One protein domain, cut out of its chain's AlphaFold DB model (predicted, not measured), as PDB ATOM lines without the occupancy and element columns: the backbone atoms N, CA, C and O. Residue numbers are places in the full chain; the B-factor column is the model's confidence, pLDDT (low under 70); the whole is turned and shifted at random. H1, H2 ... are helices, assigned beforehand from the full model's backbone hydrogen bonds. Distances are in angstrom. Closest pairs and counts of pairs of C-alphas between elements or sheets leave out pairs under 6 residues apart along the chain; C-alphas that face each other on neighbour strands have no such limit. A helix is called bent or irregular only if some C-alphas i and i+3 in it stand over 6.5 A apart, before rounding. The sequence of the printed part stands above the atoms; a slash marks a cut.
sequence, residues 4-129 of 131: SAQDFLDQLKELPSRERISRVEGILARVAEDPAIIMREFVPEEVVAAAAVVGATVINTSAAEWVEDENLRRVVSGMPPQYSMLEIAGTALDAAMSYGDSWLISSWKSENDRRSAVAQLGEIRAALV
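What this domain is: This is residues 4 to 129 of the 131 residues of an uncharacterized protein of Frankia sp. EUN1h (UniProt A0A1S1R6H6). One helix, H3, runs through the middle of a rounded body, and five others, H1, H2, H5, H6 and H8, pack round it, mostly crossing one another; H6 runs beside it the opposite way, and H8 packs on it with residues 121 to 127. H3, H6 and H8 make an up-and-down bundle, each running against the one before it, while short H7 lies farthest from the middle, between H6 and H8 along the chain. The printed part has 126 residues with eight named helices, H1 to H8 in that order, and no named strand; its class is all helix. It is compact, with a radius of gyration of the C-alphas of 13.5 A, and spans 36 by 31 by 27 A.

How they stand to each other: H1, residues 4 to 13, and H2, residues 17 to 33, form a helical hairpin; they only just touch, with 3 pairs of C-alphas within 8 A, at a steep tilt of 38 degrees. The hub is H3, residues 44 to 58, which touches H1 with residues 45 to 49 alone; the closest C-alphas, of Ala 5 and Glu 46, are 5.0 A apart. H2 touches H3 at a steep tilt of 56 degrees, opposite ways; the closest C-alphas, of Val 24 and Ala 50, are 5.3 A apart. H4, residues 65 to 68, is close to H3 but not clearly touching, with the C-alphas of Ala 56 and Val 67 closest at 6.1 A. H5, residues 70 to 76, touches H1, the closest C-alphas being those of Lys 13 and Val 75 at 5.4 A. H6, residues 83 to 98, touches H3 at a shallow tilt of 27 degrees, opposite ways; the closest C-alphas, of Pro 44 and Ala 96, are 4.9 A apart. H7, residues 103 to 106, touches H6 only at the corner; the closest C-alphas, of Met 97 and Leu 104, are 6.6 A apart. H8, residues 111 to 127, touches H3 at a steep tilt of 44 degrees, the same way; the closest C-alphas, of Gly 55 and Ala 127, are 5.1 A apart. Among the pairs that are apart are H1 and H8, and H2 and H8. Every O i to N i+4 pair is within hydrogen-bond range in H1, H2, H5 and H8, against 10 of 11 in H3 and 10 of 12 in H6; H4 and H7 are too short for such a pair.

Where its parts are: H1 begins at C-alpha 4, (148.630, 152.407, 157.836), and is 14.5 A long from first to last C-alpha. H2 measures 24.4 A, H3 21.9 A and H6 23.8 A; H6 is irregular, with C-alphas 84 and 87 7.4 A apart. H8 measures 24.6 A and ends at C-alpha 127, (142.343, 147.047, 137.595).

The domain as a whole: The C-alphas farthest apart, of Arg 18 and Glu 111, are 38.5 A apart. The printed part has no cut, and no link is long. The mean pLDDT of the printed part is 86.8; residues 60 to 64 and residue 100 are under 70.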
ATOM      1  N   SER A   4     148.239 151.203 158.587       83.25
ATOM      2  CA  SER A   4     148.630 152.407 157.836       83.25
ATOM      3  C   SER A   4     147.769 152.656 156.591       83.25
ATOM      4  O   SER A   4     147.479 153.800 156.247       83.25
ATOM      5  N   ALA A   5     147.335 151.593 155.904       85.62
ATOM      6  CA  ALA A   5     146.406 151.726 154.781       85.62
ATOM      7  C   ALA A   5     145.023 152.204 155.253       85.62
ATOM      8  O   ALA A   5     144.392 153.021 154.582       85.62
ATOM      9  N   GLN A   6     144.554 151.715 156.404       86.19
ATOM     10  CA  GLN A   6     143.286 152.135 157.001       86.19
ATOM     11  C   GLN A   6     143.336 153.594 157.458       86.19
ATOM     12  O   GLN A   6     142.447 154.359 157.090       86.19
ATOM     13  N   ASP A   7     144.408 154.000 158.142       89.06
ATOM     14  CA  ASP A   7     144.630 155.384 158.572       89.06
ATOM     15  C   ASP A   7     144.600 156.353 157.385       89.06
ATOM     16  O   ASP A   7     143.999 157.430 157.455       89.06
ATOM     17  N   PHE A   8     145.203 155.969 156.259       92.50
ATOM     18  CA  PHE A   8     145.161 156.771 155.041       92.50
ATOM     19  C   PHE A   8     143.748 156.888 154.458       92.50
ATOM     20  O   PHE A   8     143.313 157.987 154.108       92.50
ATOM     21  N   LEU A   9     142.999 155.784 154.373       91.50
ATOM     22  CA  LEU A   9     141.613 155.828 153.899       91.50
ATOM     23  C   LEU A   9     140.717 156.659 154.824       91.50
ATOM     24  O   LEU A   9     139.841 157.372 154.335       91.50
ATOM     25  N   ASP A  10     140.935 156.600 156.135       92.38
ATOM     26  CA  ASP A  10     140.208 157.416 157.106       92.38
ATOM     27  C   ASP A  10     140.491 158.905 156.905       92.38
ATOM     28  O   ASP A  10     139.551 159.693 156.811       92.38
ATOM     29  N   GLN A  11     141.752 159.288 156.689       92.38
ATOM     30  CA  GLN A  11     142.105 160.668 156.337       92.38
ATOM     31  C   GLN A  11     141.416 161.136 155.049       92.38
ATOM     32  O   GLN A  11     140.949 162.272 154.979       92.38
ATOM     33  N   LEU A  12     141.316 160.279 154.027       93.06
ATOM     34  CA  LEU A  12     140.623 160.633 152.787       93.06
ATOM     35  C   LEU A  12     139.121 160.858 153.001       93.06
ATOM     36  O   LEU A  12     138.540 161.730 152.356       93.06
ATOM     37  N   LYS A  13     138.462 160.112 153.894       91.75
ATOM     38  CA  LYS A  13     137.018 160.287 154.146       91.75
ATOM     39  C   LYS A  13     136.684 161.673 154.682       91.75
ATOM     40  O   LYS A  13     135.650 162.218 154.293       91.75
ATOM     41  N   GLU A  14     137.571 162.245 155.490       92.31
ATOM     42  CA  GLU A  14     137.423 163.590 156.057       92.31
ATOM     43  C   GLU A  14     137.557 164.705 155.005       92.31
ATOM     44  O   GLU A  14     137.157 165.844 155.243       92.31
ATOM     45  N   LEU A  15     138.078 164.389 153.813       91.62
ATOM     46  CA  LEU A  15     138.249 165.350 152.728       91.62
ATOM     47  C   LEU A  15     137.027 165.401 151.795       91.62
ATOM     48  O   LEU A  15     136.396 164.371 151.524       91.62
ATOM     49  N   PRO A  16     136.724 166.568 151.200       90.62
ATOM     50  CA  PRO A  16     135.815 166.671 150.062       90.62
ATOM     51  C   PRO A  16     136.289 165.835 148.862       90.62
ATOM     52  O   PRO A  16     137.486 165.712 148.617       90.62
ATOM     53  N   SER A  17     135.365 165.325 148.037       84.38
ATOM     54  CA  SER A  17     135.684 164.393 146.934       84.38
ATOM     55  C   SER A  17     136.770 164.885 145.966       84.38
ATOM     56  O   SER A  17     137.554 164.080 145.474       84.38
ATOM     57  N   ARG A  18     136.854 166.198 145.698       86.06
ATOM     58  CA  ARG A  18     137.926 166.768 144.858       86.06
ATOM     59  C   ARG A  18     139.293 166.712 145.538       86.06
ATOM     60  O   ARG A  18     140.277 166.379 144.891       86.06
ATOM     61  N   GLU A  19     139.342 167.002 146.832       92.06
ATOM     62  CA  GLU A  19     140.578 166.981 147.616       92.06
ATOM     63  C   GLU A  19     141.083 165.552 147.835       92.06
ATOM     64  O   GLU A  19     142.293 165.333 147.836       92.06
ATOM     65  N   ARG A  20     140.178 164.564 147.913       93.31
ATOM     66  CA  ARG A  20     140.542 163.135 147.918       93.31
ATOM     67  C   ARG A  20     141.368 162.764 146.693       93.31
ATOM     68  O   ARG A  20     142.438 162.181 146.835       93.31
ATOM     69  N   ILE A  21     140.883 163.136 145.505       91.25
ATOM     70  CA  ILE A  21     141.563 162.848 144.236       91.25
ATOM     71  C   ILE A  21     142.923 163.535 144.206       91.25
ATOM     72  O   ILE A  21     143.922 162.866 143.970       91.25
ATOM     73  N   SER A  22     142.989 164.829 144.531       93.25
ATOM     74  CA  SER A  22     144.262 165.558 144.546       93.25
ATOM     75  C   SER A  22     145.272 164.970 145.536       93.25
ATOM     76  O   SER A  22     146.468 164.931 145.251       93.25
ATOM     77  N   ARG A  23     144.818 164.476 146.697       94.81
ATOM     78  CA  ARG A  23     145.688 163.814 147.679       94.81
ATOM     79  C   ARG A  23     146.219 162.479 147.158       94.81
ATOM     80  O   ARG A  23     147.409 162.215 147.318       94.81
ATOM     81  N   VAL A  24     145.354 161.666 146.552       96.12
ATOM     82  CA  VAL A  24     145.715 160.381 145.933       96.12
ATOM     83  C   VAL A  24     146.697 160.600 144.782       96.12
ATOM     84  O   VAL A  24     147.765 159.993 144.768       96.12
ATOM     85  N   GLU A  25     146.394 161.527 143.876       95.81
ATOM     86  CA  GLU A  25     147.257 161.905 142.755       95.81
ATOM     87  C   GLU A  25     148.631 162.371 143.235       95.81
ATOM     88  O   GLU A  25     149.647 161.892 142.743       95.81
ATOM     89  N   GLY A  26     148.676 163.233 144.254       95.44
ATOM     90  CA  GLY A  26     149.928 163.749 144.796       95.44
ATOM     91  C   GLY A  26     150.844 162.670 145.380       95.44
ATOM     92  O   GLY A  26     152.058 162.775 145.239       95.44
ATOM     93  N   ILE A  27     150.307 161.626 146.022       95.94
ATOM     94  CA  ILE A  27     151.138 160.506 146.501       95.94
ATOM     95  C   ILE A  27     151.654 159.698 145.317       95.94
ATOM     96  O   ILE A  27     152.860 159.482 145.199       95.94
ATOM     97  N   LEU A  28     150.742 159.264 144.445       97.12
ATOM     98  CA  LEU A  28     151.070 158.376 143.334       97.12
ATOM     99  C   LEU A  28     152.073 159.032 142.384       97.12
ATOM    100  O   LEU A  28     153.041 158.388 141.997       97.12
ATOM    101  N   ALA A  29     151.904 160.321 142.082       96.88
ATOM    102  CA  ALA A  29     152.814 161.056 141.214       96.88
ATOM    103  C   ALA A  29     154.224 161.151 141.783       96.88
ATOM    104  O   ALA A  29     155.191 160.863 141.084       96.88
ATOM    105  N   ARG A  30     154.349 161.492 143.068       96.62
ATOM    106  CA  ARG A  30     155.659 161.617 143.711       96.62
ATOM    107  C   ARG A  30     156.375 160.274 143.797       96.62
ATOM    108  O   ARG A  30     157.577 160.223 143.579       96.62
ATOM    109  N   VAL A  31     155.647 159.197 144.094       96.12
ATOM    110  CA  VAL A  31     156.225 157.848 144.159       96.12
ATOM    111  C   VAL A  31     156.596 157.331 142.770       96.12
ATOM    112  O   VAL A  31     157.629 156.684 142.625       96.12
ATOM    113  N   ALA A  32     155.785 157.618 141.749       95.00
ATOM    114  CA  ALA A  32     156.098 157.263 140.369       95.00
ATOM    115  C   ALA A  32     157.326 158.027 139.837       95.00
ATOM    116  O   ALA A  32     158.101 157.466 139.066       95.00
ATOM    117  N   GLU A  33     157.516 159.282 140.257       96.25
ATOM    118  CA  GLU A  33     158.675 160.107 139.900       96.25
ATOM    119  C   GLU A  33     159.948 159.699 140.664       96.25
ATOM    120  O   GLU A  33     161.012 159.566 140.061       96.25
ATOM    121  N   ASP A  34     159.844 159.478 141.977       94.62
ATOM    122  CA  ASP A  34     160.959 159.090 142.846       94.62
ATOM    123  C   ASP A  34     160.546 157.964 143.817       94.62
ATOM    124  O   ASP A  34     160.122 158.225 144.947       94.62
ATOM    125  N   PRO A  35     160.726 156.684 143.439       91.44
ATOM    126  CA  PRO A  35     160.464 155.550 144.324       91.44
ATOM    127  C   PRO A  35     161.253 155.573 145.643       91.44
ATOM    128  O   PRO A  35     160.845 154.931 146.612       91.44
ATOM    129  N   ALA A  36     162.370 156.310 145.723       90.81
ATOM    130  CA  ALA A  36     163.187 156.380 146.934       90.81
ATOM    131  C   ALA A  36     162.512 157.163 148.075       90.81
ATOM    132  O   ALA A  36     163.016 157.157 149.201       90.81
ATOM    133  N   ILE A  37     161.377 157.826 147.818       92.38
ATOM    134  CA  ILE A  37     160.588 158.482 148.869       92.38
ATOM    135  C   ILE A  37     159.758 157.496 149.701       92.38
ATOM    136  O   ILE A  37     159.268 157.863 150.773       92.38
ATOM    137  N   ILE A  38     159.601 156.252 149.241       90.12
ATOM    138  CA  ILE A  38     158.953 155.192 150.015       90.12
ATOM    139  C   ILE A  38     159.794 154.917 151.277       90.12
ATOM    140  O   ILE A  38     161.020 154.842 151.225       90.12
ATOM    141  N   MET A  39     159.125 154.823 152.428       87.56
ATOM    142  CA  MET A  39     159.666 154.803 153.797       87.56
ATOM    143  C   MET A  39     160.413 156.071 154.249       87.56
ATOM    144  O   MET A  39     160.816 156.149 155.409       87.56
ATOM    145  N   ARG A  40     160.571 157.084 153.385       89.44
ATOM    146  CA  ARG A  40     161.047 158.424 153.773       89.44
ATOM    147  C   ARG A  40     159.887 159.374 154.052       89.44
ATOM    148  O   ARG A  40     159.956 160.172 154.979       89.44
ATOM    149  N   GLU A  41     158.852 159.299 153.221       90.75
ATOM    150  CA  GLU A  41     157.717 160.225 153.230       90.75
ATOM    151  C   GLU A  41     156.359 159.527 153.207       90.75
ATOM    152  O   GLU A  41     155.405 160.055 153.771       90.75
ATOM    153  N   PHE A  42     156.279 158.351 152.582       91.56
ATOM    154  CA  PHE A  42     155.073 157.525 152.510       91.56
ATOM    155  C   PHE A  42     155.430 156.081 152.830       91.56
ATOM    156  O   PHE A  42     156.502 155.620 152.431       91.56
ATOM    157  N   VAL A  43     154.549 155.346 153.500       90.38
ATOM    158  CA  VAL A  43     154.745 153.896 153.673       90.38
ATOM    159  C   VAL A  43     154.166 153.127 152.475       90.38
ATOM    160  O   VAL A  43     153.218 153.609 151.847       90.38
ATOM    161  N   PRO A  44     154.705 151.942 152.124       90.38
ATOM    162  CA  PRO A  44     154.220 151.156 150.986       90.38
ATOM    163  C   PRO A  44     152.703 150.924 151.003       90.38
ATOM    164  O   PRO A  44     152.049 150.963 149.964       90.38
ATOM    165  N   GLU A  45     152.127 150.728 152.186       90.50
ATOM    166  CA  GLU A  45     150.705 150.461 152.373       90.50
ATOM    167  C   GLU A  45     149.812 151.661 152.029       90.50
ATOM    168  O   GLU A  45     148.716 151.464 151.506       90.50
ATOM    169  N   GLU A  46     150.281 152.896 152.239       92.94
ATOM    170  CA  GLU A  46     149.569 154.109 151.804       92.94
ATOM    171  C   GLU A  46     149.537 154.208 150.279       92.94
ATOM    172  O   GLU A  46     148.515 154.562 149.692       92.94
ATOM    173  N   VAL A  47     150.646 153.854 149.624       94.56
ATOM    174  CA  VAL A  47     150.745 153.846 148.159       94.56
ATOM    175  C   VAL A  47     149.822 152.784 147.566       94.56
ATOM    176  O   VAL A  47     149.087 153.065 146.619       94.56
ATOM    177  N   VAL A  48     149.799 151.586 148.159       93.19
ATOM    178  CA  VAL A  48     148.864 150.513 147.788       93.19
ATOM    179  C   VAL A  48     147.417 150.975 147.951       93.19
ATOM    180  O   VAL A  48     146.612 150.785 147.041       93.19
ATOM    181  N   ALA A  49     147.079 151.608 149.077       93.62
ATOM    182  CA  ALA A  49     145.736 152.122 149.313       93.62
ATOM    183  C   ALA A  49     145.354 153.201 148.286       93.62
ATOM    184  O   ALA A  49     144.267 153.141 147.718       93.62
ATOM    185  N   ALA A  50     146.252 154.140 147.978       95.44
ATOM    186  CA  ALA A  50     146.037 155.158 146.951       95.44
ATOM    187  C   ALA A  50     145.801 154.543 145.557       95.44
ATOM    188  O   ALA A  50     144.875 154.951 144.852       95.44
ATOM    189  N   ALA A  51     146.575 153.522 145.181       94.94
ATOM    190  CA  ALA A  51     146.389 152.792 143.930       94.94
ATOM    191  C   ALA A  51     145.050 152.028 143.900       94.94
ATOM    192  O   ALA A  51     144.347 152.044 142.887       94.94
ATOM    193  N   ALA A  52     144.648 151.432 145.028       93.31
ATOM    194  CA  ALA A  52     143.347 150.787 145.180       93.31
ATOM    195  C   ALA A  52     142.188 151.782 145.012       93.31
ATOM    196  O   ALA A  52     141.214 151.458 144.336       93.31
ATOM    197  N   VAL A  53     142.292 153.011 145.542       93.62
ATOM    198  CA  VAL A  53     141.282 154.062 145.308       93.62
ATOM    199  C   VAL A  53     141.095 154.303 143.811       93.62
ATOM    200  O   VAL A  53     139.961 154.290 143.339       93.62
ATOM    201  N   VAL A  54     142.186 154.476 143.054       94.00
ATOM    202  CA  VAL A  54     142.124 154.693 141.597       94.00
ATOM    203  C   VAL A  54     141.465 153.505 140.895       94.00
ATOM    204  O   VAL A  54     140.488 153.703 140.171       94.00
ATOM    205  N   GLY A  55     141.924 152.279 141.162       91.62
ATOM    206  CA  GLY A  55     141.358 151.066 140.562       91.62
ATOM    207  C   GLY A  55     139.865 150.888 140.872       91.62
ATOM    208  O   GLY A  55     139.073 150.557 139.991       91.62
ATOM    209  N   ALA A  56     139.447 151.195 142.101       90.50
ATOM    210  CA  ALA A  56     138.051 151.109 142.519       90.50
ATOM    211  C   ALA A  56     137.153 152.185 141.882       90.50
ATOM    212  O   ALA A  56     135.937 152.010 141.856       90.50
ATOM    213  N   THR A  57     137.711 153.279 141.344       89.25
ATOM    214  CA  THR A  57     136.914 154.255 140.574       89.25
ATOM    215  C   THR A  57     136.583 153.790 139.156       89.25
ATOM    216  O   THR A  57     135.634 154.303 138.563       89.25
ATOM    217  N   VAL A  58     137.359 152.854 138.598       86.44
ATOM    218  CA  VAL A  58     137.199 152.381 137.210       86.44
ATOM    219  C   VAL A  58     136.582 150.987 137.123       86.44
ATOM    220  O   VAL A  58     135.887 150.686 136.154       86.44
ATOM    221  N   ILE A  59     136.778 150.145 138.140       80.25
ATOM    222  CA  ILE A  59     136.112 148.846 138.230       80.25
ATOM    223  C   ILE A  59     134.660 149.036 138.662       80.25
ATOM    224  O   ILE A  59     134.353 149.721 139.637       80.25
ATOM    225  N   ASN A  60     133.748 148.351 137.970       64.00
ATOM    226  CA  ASN A  60     132.388 148.190 138.463       64.00
ATOM    227  C   ASN A  60     132.445 147.369 139.761       64.00
ATOM    228  O   ASN A  60     132.845 146.205 139.736       64.00
ATOM    229  N   THR A  61     132.068 147.988 140.882       56.94
ATOM    230  CA  THR A  61     132.315 147.558 142.275       56.94
ATOM    231  C   THR A  61     131.808 146.157 142.654       56.94
ATOM    232  O   THR A  61     131.984 145.730 143.786       56.94
ATOM    233  N   SER A  62     131.157 145.451 141.734       54.22
ATOM    234  CA  SER A  62     130.545 144.133 141.921       54.22
ATOM    235  C   SER A  62     131.461 142.956 141.555       54.22
ATOM    236  O   SER A  62     131.034 141.813 141.686       54.22
ATOM    237  N   ALA A  63     132.660 143.205 141.012       61.78
ATOM    238  CA  ALA A  63     133.497 142.161 140.407       61.78
ATOM    239  C   ALA A  63     134.700 141.706 141.253       61.78
ATOM    240  O   ALA A  63     135.261 140.655 140.952       61.78
ATOM    241  N   ALA A  64     135.107 142.464 142.277       67.38
ATOM    242  CA  ALA A  64     136.324 142.179 143.036       67.38
ATOM    243  C   ALA A  64     136.121 142.354 144.547       67.38
ATOM    244  O   ALA A  64     135.601 143.375 144.994       67.38
ATOM    245  N   GLU A  65     136.564 141.364 145.327       73.81
ATOM    246  CA  GLU A  65     136.358 141.280 146.782       73.81
ATOM    247  C   GLU A  65     137.021 142.447 147.528       73.81
ATOM    248  O   GLU A  65     136.449 143.000 148.463       73.81
ATOM    249  N   TRP A  66     138.192 142.911 147.074       73.50
ATOM    250  CA  TRP A  66     138.878 144.056 147.689       73.50
ATOM    251  C   TRP A  66     138.118 145.380 147.523       73.50
ATOM    252  O   TRP A  66     138.317 146.303 148.311       73.50
ATOM    253  N   VAL A  67     137.225 145.475 146.532       73.50
ATOM    254  CA  VAL A  67     136.351 146.639 146.329       73.50
ATOM    255  C   VAL A  67     135.149 146.604 147.278       73.50
ATOM    256  O   VAL A  67     134.496 147.627 147.479       73.50
ATOM    257  N   GLU A  68     134.858 145.463 147.914       72.50
ATOM    258  CA  GLU A  68     133.803 145.366 148.926       72.50
ATOM    259  C   GLU A  68     134.202 145.978 150.277       72.50
ATOM    260  O   GLU A  68     133.323 146.194 151.117       72.50
ATOM    261  N   ASP A  69     135.477 146.338 150.468       82.56
ATOM    262  CA  ASP A  69     135.946 147.053 151.656       82.56
ATOM    263  C   ASP A  69     135.150 148.358 151.850       82.56
ATOM    264  O   ASP A  69     135.178 149.281 151.030       82.56
ATOM    265  N   GLU A  70     134.403 148.437 152.952       83.44
ATOM    266  CA  GLU A  70     133.493 149.551 153.216       83.44
ATOM    267  C   GLU A  70     134.229 150.897 153.312       83.44
ATOM    268  O   GLU A  70     133.695 151.934 152.900       83.44
ATOM    269  N   ASN A  71     135.465 150.898 153.819       85.69
ATOM    270  CA  ASN A  71     136.258 152.113 153.940       85.69
ATOM    271  C   ASN A  71     136.647 152.627 152.559       85.69
ATOM    272  O   ASN A  71     136.453 153.812 152.276       85.69
ATOM    273  N   LEU A  72     137.102 151.727 151.689       86.44
ATOM    274  CA  LEU A  72     137.415 152.043 150.305       86.44
ATOM    275  C   LEU A  72     136.172 152.536 149.551       86.44
ATOM    276  O   LEU A  72     136.219 153.599 148.929       86.44
ATOM    277  N   ARG A  73     135.031 151.844 149.679       87.25
ATOM    278  CA  ARG A  73     133.754 152.235 149.044       87.25
ATOM    279  C   ARG A  73     133.306 153.635 149.437       87.25
ATOM    280  O   ARG A  73     132.828 154.390 148.592       87.25
ATOM    281  N   ARG A  74     133.453 153.999 150.712       87.38
ATOM    282  CA  ARG A  74     133.113 155.344 151.206       87.38
ATOM    283  C   ARG A  74     134.047 156.418 150.652       87.38
ATOM    284  O   ARG A  74     133.581 157.523 150.374       87.38
ATOM    285  N   VAL A  75     135.330 156.102 150.471       89.06
ATOM    286  CA  VAL A  75     136.299 157.020 149.854       89.06
ATOM    287  C   VAL A  75     135.933 157.285 148.395       89.06
ATOM    288  O   VAL A  75     135.808 158.454 148.026       89.06
ATOM    289  N   VAL A  76     135.688 156.233 147.603       89.69
ATOM    290  CA  VAL A  76     135.381 156.359 146.163       89.69
ATOM    291  C   VAL A  76     133.958 156.826 145.866       89.69
ATOM    292  O   VAL A  76     133.659 157.228 144.743       89.69
ATOM    293  N   SER A  77     133.057 156.797 146.851       86.88
ATOM    294  CA  SER A  77     131.674 157.233 146.667       86.88
ATOM    295  C   SER A  77     131.608 158.676 146.155       86.88
ATOM    296  O   SER A  77     132.121 159.608 146.780       86.88
ATOM    297  N   GLY A  78     130.976 158.862 144.993       82.38
ATOM    298  CA  GLY A  78     130.847 160.167 144.343       82.38
ATOM    299  C   GLY A  78     132.101 160.655 143.606       82.38
ATOM    300  O   GLY A  78     132.079 161.765 143.073       82.38
ATOM    301  N   MET A  79     133.175 159.861 143.543       87.19
ATOM    302  CA  MET A  79     134.314 160.140 142.666       87.19
ATOM    303  C   MET A  79     133.988 159.699 141.230       87.19
ATOM    304  O   MET A  79     133.466 158.600 141.036       87.19
ATOM    305  N   PRO A  80     134.278 160.524 140.207       88.38
ATOM    306  CA  PRO A  80     134.209 160.061 138.828       88.38
ATOM    307  C   PRO A  80     135.315 159.024 138.557       88.38
ATOM    308  O   PRO A  80     136.316 159.009 139.281       88.38
ATOM    309  N   PRO A  81     135.181 158.195 137.510       89.81
ATOM    310  CA  PRO A  81     136.249 157.294 137.084       89.81
ATOM    311  C   PRO A  81     137.561 158.037 136.794       89.81
ATOM    312  O   PRO A  81     137.561 159.040 136.078       89.81
ATOM    313  N   GLN A  82     138.677 157.542 137.334       91.50
ATOM    314  CA  GLN A  82     140.002 158.171 137.239       91.50
ATOM    315  C   GLN A  82     140.893 157.520 136.165       91.50
ATOM    316  O   GLN A  82     142.033 157.143 136.432       91.50
ATOM    317  N   TYR A  83     140.393 157.396 134.929       90.94
ATOM    318  CA  TYR A  83     141.123 156.743 133.827       90.94
ATOM    319  C   TYR A  83     142.502 157.359 133.544       90.94
ATOM    320  O   TYR A  83     143.458 156.641 133.272       90.94
ATOM    321  N   SER A  84     142.640 158.685 133.658       92.81
ATOM    322  CA  SER A  84     143.918 159.377 133.429       92.81
ATOM    323  C   SER A  84     144.993 159.058 134.472       92.81
ATOM    324  O   SER A  84     146.151 159.397 134.262       92.81
ATOM    325  N   MET A  85     144.622 158.434 135.592       93.62
ATOM    326  CA  MET A  85     145.534 158.089 136.682       93.62
ATOM    327  C   MET A  85     145.950 156.612 136.677       93.62
ATOM    328  O   MET A  85     146.713 156.204 137.548       93.62
ATOM    329  N   LEU A  86     145.462 155.792 135.740       93.62
ATOM    330  CA  LEU A  86     145.728 154.348 135.753       93.62
ATOM    331  C   LEU A  86     147.217 154.028 135.601       93.62
ATOM    332  O   LEU A  86     147.760 153.254 136.387       93.62
ATOM    333  N   GLU A  87     147.893 154.690 134.659       94.69
ATOM    334  CA  GLU A  87     149.324 154.491 134.416       94.69
ATOM    335  C   GLU A  87     150.160 154.871 135.646       94.69
ATOM    336  O   GLU A  87     150.922 154.051 136.159       94.69
ATOM    337  N   ILE A  88     149.952 156.078 136.186       96.56
ATOM    338  CA  ILE A  88     150.716 156.570 137.340       96.56
ATOM    339  C   ILE A  88     150.445 155.744 138.604       96.56
ATOM    340  O   ILE A  88     151.366 155.465 139.373       96.56
ATOM    341  N   ALA A  89     149.202 155.287 138.795       96.06
ATOM    342  CA  ALA A  89     148.839 154.388 139.882       96.06
ATOM    343  C   ALA A  89     149.519 153.022 139.736       96.06
ATOM    344  O   ALA A  89     150.020 152.481 140.722       96.06
ATOM    345  N   GLY A  90     149.576 152.480 138.516       94.69
ATOM    346  CA  GLY A  90     150.260 151.226 138.217       94.69
ATOM    347  C   GLY A  90     151.761 151.303 138.502       94.69
ATOM    348  O   GLY A  90     152.298 150.428 139.181       94.69
ATOM    349  N   THR A  91     152.423 152.372 138.051       95.25
ATOM    350  CA  THR A  91     153.853 152.614 138.308       95.25
ATOM    351  C   THR A  91     154.149 152.757 139.799       95.25
ATOM    352  O   THR A  91     155.086 152.141 140.306       95.25
ATOM    353  N   ALA A  92     153.344 153.533 140.529       95.50
ATOM    354  CA  ALA A  92     153.535 153.714 141.966       95.50
ATOM    355  C   ALA A  92     153.295 152.414 142.754       95.50
ATOM    356  O   ALA A  92     154.037 152.111 143.691       95.50
ATOM    357  N   LEU A  93     152.301 151.612 142.354       94.50
ATOM    358  CA  LEU A  93     152.040 150.302 142.947       94.50
ATOM    359  C   LEU A  93     153.225 149.344 142.748       94.50
ATOM    360  O   LEU A  93     153.633 148.674 143.695       94.50
ATOM    361  N   ASP A  94     153.816 149.310 141.552       93.06
ATOM    362  CA  ASP A  94     155.023 148.518 141.278       93.06
ATOM    363  C   ASP A  94     156.206 148.907 142.153       93.06
ATOM    364  O   ASP A  94     156.902 148.037 142.694       93.06
ATOM    365  N   ALA A  95     156.417 150.213 142.311       92.00
ATOM    366  CA  ALA A  95     157.453 150.750 143.177       92.00
ATOM    367  C   ALA A  95     157.240 150.301 144.631       92.00
ATOM    368  O   ALA A  95     158.177 149.820 145.268       92.00
ATOM    369  N   ALA A  96     156.005 150.382 145.138       90.25
ATOM    370  CA  ALA A  96     155.662 149.949 146.492       90.25
ATOM    371  C   ALA A  96     155.868 148.441 146.711       90.25
ATOM    372  O   ALA A  96     156.390 148.041 147.751       90.25
ATOM    373  N   MET A  97     155.508 147.604 145.732       87.88
ATOM    374  CA  MET A  97     155.692 146.149 145.821       87.88
ATOM    375  C   MET A  97     157.162 145.730 145.739       87.88
ATOM    376  O   MET A  97     157.560 144.760 146.382       87.88
ATOM    377  N   SER A  98     157.971 146.458 144.968       85.19
ATOM    378  CA  SER A  98     159.391 146.151 144.757       85.19
ATOM    379  C   SER A  98     160.306 146.773 145.814       85.19
ATOM    380  O   SER A  98     161.485 146.421 145.891       85.19
ATOM    381  N   TYR A  99     159.790 147.689 146.639       80.50
ATOM    382  CA  TYR A  99     160.579 148.386 147.649       80.50
ATOM    383  C   TYR A  99     161.244 147.414 148.637       80.50
ATOM    384  O   TYR A  99     160.599 146.522 149.198       80.50
ATOM    385  N   GLY A 100     162.545 147.621 148.875       66.94
ATOM    386  CA  GLY A 100     163.324 146.863 149.857       66.94
ATOM    387  C   GLY A 100     163.332 145.353 149.608       66.94
ATOM    388  O   GLY A 100     163.185 144.597 150.563       66.94
ATOM    389  N   ASP A 101     163.440 144.925 148.346       71.00
ATOM    390  CA  ASP A 101     163.383 143.516 147.929       71.00
ATOM    391  C   ASP A 101     162.089 142.814 148.373       71.00
ATOM    392  O   ASP A 101     162.098 141.707 148.910       71.00
ATOM    393  N   SER A 102     160.945 143.460 148.118       73.38
ATOM    394  CA  SER A 102     159.619 142.989 148.548       73.38
ATOM    395  C   SER A 102     159.440 142.977 150.068       73.38
ATOM    396  O   SER A 102     158.793 142.078 150.618       73.38
ATOM    397  N   TRP A 103     159.973 143.993 150.761       75.62
ATOM    398  CA  TRP A 103     159.849 144.127 152.215       75.62
ATOM    399  C   TRP A 103     158.391 144.005 152.672       75.62
ATOM    400  O   TRP A 103     158.099 143.228 153.582       75.62
ATOM    401  N   LEU A 104     157.477 144.685 151.970       73.50
ATOM    402  CA  LEU A 104     156.035 144.638 152.219       73.50
ATOM    403  C   LEU A 104     155.491 143.202 152.194       73.50
ATOM    404  O   LEU A 104     154.675 142.830 153.027       73.50
ATOM    405  N   ILE A 105     155.986 142.375 151.271       72.69
ATOM    406  CA  ILE A 105     155.567 140.977 151.136       72.69
ATOM    407  C   ILE A 105     156.169 140.097 152.231       72.69
ATOM    408  O   ILE A 105     155.548 139.140 152.701       72.69
ATOM    409  N   SER A 106     157.391 140.416 152.646       72.88
ATOM    410  CA  SER A 106     158.113 139.685 153.687       72.88
ATOM    411  C   SER A 106     157.672 140.030 155.116       72.88
ATOM    412  O   SER A 106     157.974 139.271 156.035       72.88
ATOM    413  N   SER A 107     156.960 141.145 155.318       73.94
ATOM    414  CA  SER A 107     156.559 141.632 156.646       73.94
ATOM    415  C   SER A 107     155.365 140.870 157.241       73.94
ATOM    416  O   SER A 107     155.146 140.909 158.457       73.94
ATOM    417  N   TRP A 108     154.613 140.125 156.423       76.31
ATOM    418  CA  TRP A 108     153.477 139.329 156.885       76.31
ATOM    419  C   TRP A 108     153.917 138.073 157.638       76.31
ATOM    420  O   TRP A 108     154.649 137.224 157.133       76.31
ATOM    421  N   LYS A 109     153.411 137.934 158.868       73.69
ATOM    422  CA  LYS A 109     153.794 136.857 159.795       73.69
ATOM    423  C   LYS A 109     153.299 135.476 159.375       73.69
ATOM    424  O   LYS A 109     153.911 134.484 159.765       73.69
ATOM    425  N   SER A 110     152.186 135.397 158.646       82.56
ATOM    426  CA  SER A 110     151.609 134.127 158.217       82.56
ATOM    427  C   SER A 110     151.662 133.976 156.702       82.56
ATOM    428  O   SER A 110     151.427 134.908 155.932       82.56
ATOM    429  N   GLU A 111     151.950 132.751 156.277       79.75
ATOM    430  CA  GLU A 111     152.010 132.380 154.869       79.75
ATOM    431  C   GLU A 111     150.658 132.541 154.160       79.75
ATOM    432  O   GLU A 111     150.603 132.867 152.974       79.75
ATOM    433  N   ASN A 112     149.564 132.303 154.884       77.44
ATOM    434  CA  ASN A 112     148.222 132.415 154.333       77.44
ATOM    435  C   ASN A 112     147.835 133.883 154.111       77.44
ATOM    436  O   ASN A 112     147.335 134.223 153.041       77.44
ATOM    437  N   ASP A 113     148.147 134.755 155.075       76.75
ATOM    438  CA  ASP A 113     147.885 136.196 154.959       76.75
ATOM    439  C   ASP A 113     148.721 136.802 153.834       76.75
ATOM    440  O   ASP A 113     148.210 137.572 153.026       76.75
ATOM    441  N   ARG A 114     149.984 136.375 153.711       79.94
ATOM    442  CA  ARG A 114     150.863 136.772 152.610       79.94
ATOM    443  C   ARG A 114     150.287 136.403 151.248       79.94
ATOM    444  O   ARG A 114     150.252 137.243 150.355       79.94
ATOM    445  N   ARG A 115     149.826 135.162 151.071       81.12
ATOM    446  CA  ARG A 115     149.221 134.726 149.802       81.12
ATOM    447  C   ARG A 115     147.948 135.499 149.474       81.12
ATOM    448  O   ARG A 115     147.775 135.899 148.327       81.12
ATOM    449  N   SER A 116     147.093 135.731 150.469       78.44
ATOM    450  CA  SER A 116     145.874 136.523 150.293       78.44
ATOM    451  C   SER A 116     146.193 137.972 149.905       78.44
ATOM    452  O   SER A 116     145.628 138.488 148.945       78.44
ATOM    453  N   ALA A 117     147.169 138.599 150.566       81.12
ATOM    454  CA  ALA A 117     147.590 139.959 150.256       81.12
ATOM    455  C   ALA A 117     148.207 140.080 148.853       81.12
ATOM    456  O   ALA A 117     147.869 141.000 148.114       81.12
ATOM    457  N   VAL A 118     149.055 139.130 148.444       84.00
ATOM    458  CA  VAL A 118     149.620 139.098 147.082       84.00
ATOM    459  C   VAL A 118     148.525 138.937 146.024       84.00
ATOM    460  O   VAL A 118     148.583 139.603 144.992       84.00
ATOM    461  N   ALA A 119     147.512 138.101 146.276       84.38
ATOM    462  CA  ALA A 119     146.377 137.956 145.365       84.38
ATOM    463  C   ALA A 119     145.600 139.275 145.217       84.38
ATOM    464  O   ALA A 119     145.387 139.728 144.094       84.38
ATOM    465  N   GLN A 120     145.281 139.947 146.329       84.50
ATOM    466  CA  GLN A 120     144.600 141.250 146.307       84.50
ATOM    467  C   GLN A 120     145.418 142.326 145.580       84.50
ATOM    468  O   GLN A 120     144.872 143.078 144.778       84.50
ATOM    469  N   LEU A 121     146.735 142.382 145.805       87.50
ATOM    470  CA  LEU A 121     147.627 143.295 145.078       87.50
ATOM    471  C   LEU A 121     147.622 143.019 143.569       87.50
ATOM    472  O   LEU A 121     147.626 143.956 142.771       87.50
ATOM    473  N   GLY A 122     147.569 141.744 143.177       87.25
ATOM    474  CA  GLY A 122     147.421 141.335 141.783       87.25
ATOM    475  C   GLY A 122     146.103 141.806 141.164       87.25
ATOM    476  O   GLY A 122     146.102 142.303 140.040       87.25
ATOM    477  N   GLU A 123     144.995 141.713 141.901       88.31
ATOM    478  CA  GLU A 123     143.684 142.194 141.450       88.31
ATOM    479  C   GLU A 123     143.637 143.721 141.316       88.31
ATOM    480  O   GLU A 123     143.135 144.234 140.314       88.31
ATOM    481  N   ILE A 124     144.216 144.454 142.274       89.31
ATOM    482  CA  ILE A 124     144.366 145.914 142.178       89.31
ATOM    483  C   ILE A 124     145.208 146.257 140.954       89.31
ATOM    484  O   ILE A 124     144.836 147.131 140.177       89.31
ATOM    485  N   ARG A 125     146.324 145.557 140.728       91.00
ATOM    486  CA  ARG A 125     147.147 145.824 139.551       91.00
ATOM    487  C   ARG A 125     146.394 145.550 138.253       91.00
ATOM    488  O   ARG A 125     146.489 146.355 137.332       91.00
ATOM    489  N   ALA A 126     145.638 144.460 138.174       88.19
ATOM    490  CA  ALA A 126     144.830 144.157 136.996       88.19
ATOM    491  C   ALA A 126     143.830 145.287 136.690       88.19
ATOM    492  O   ALA A 126     143.689 145.674 135.533       88.19
ATOM    493  N   ALA A 127     143.229 145.887 137.725       86.69
ATOM    494  CA  ALA A 127     142.343 147.047 137.595       86.69
ATOM    495  C   ALA A 127     143.002 148.267 136.935       86.69
ATOM    496  O   ALA A 127     142.323 149.068 136.300       86.69
ATOM    497  N   LEU A 128     144.315 148.420 137.110       88.94
ATOM    498  CA  LEU A 128     145.088 149.574 136.648       88.94
ATOM    499  C   LEU A 128     145.663 149.398 135.235       88.94
ATOM    500  O   LEU A 128     146.266 150.326 134.710       88.94
ATOM    501  N   VAL A 129     145.508 148.216 134.630       83.19
ATOM    502  CA  VAL A 129     146.038 147.889 133.290       83.19
ATOM    503  C   VAL A 129     144.912 147.649 132.272       83.19
ATOM    504  O   VAL A 129     145.181 147.477 131.088       83.19
TER     505      VAL A 129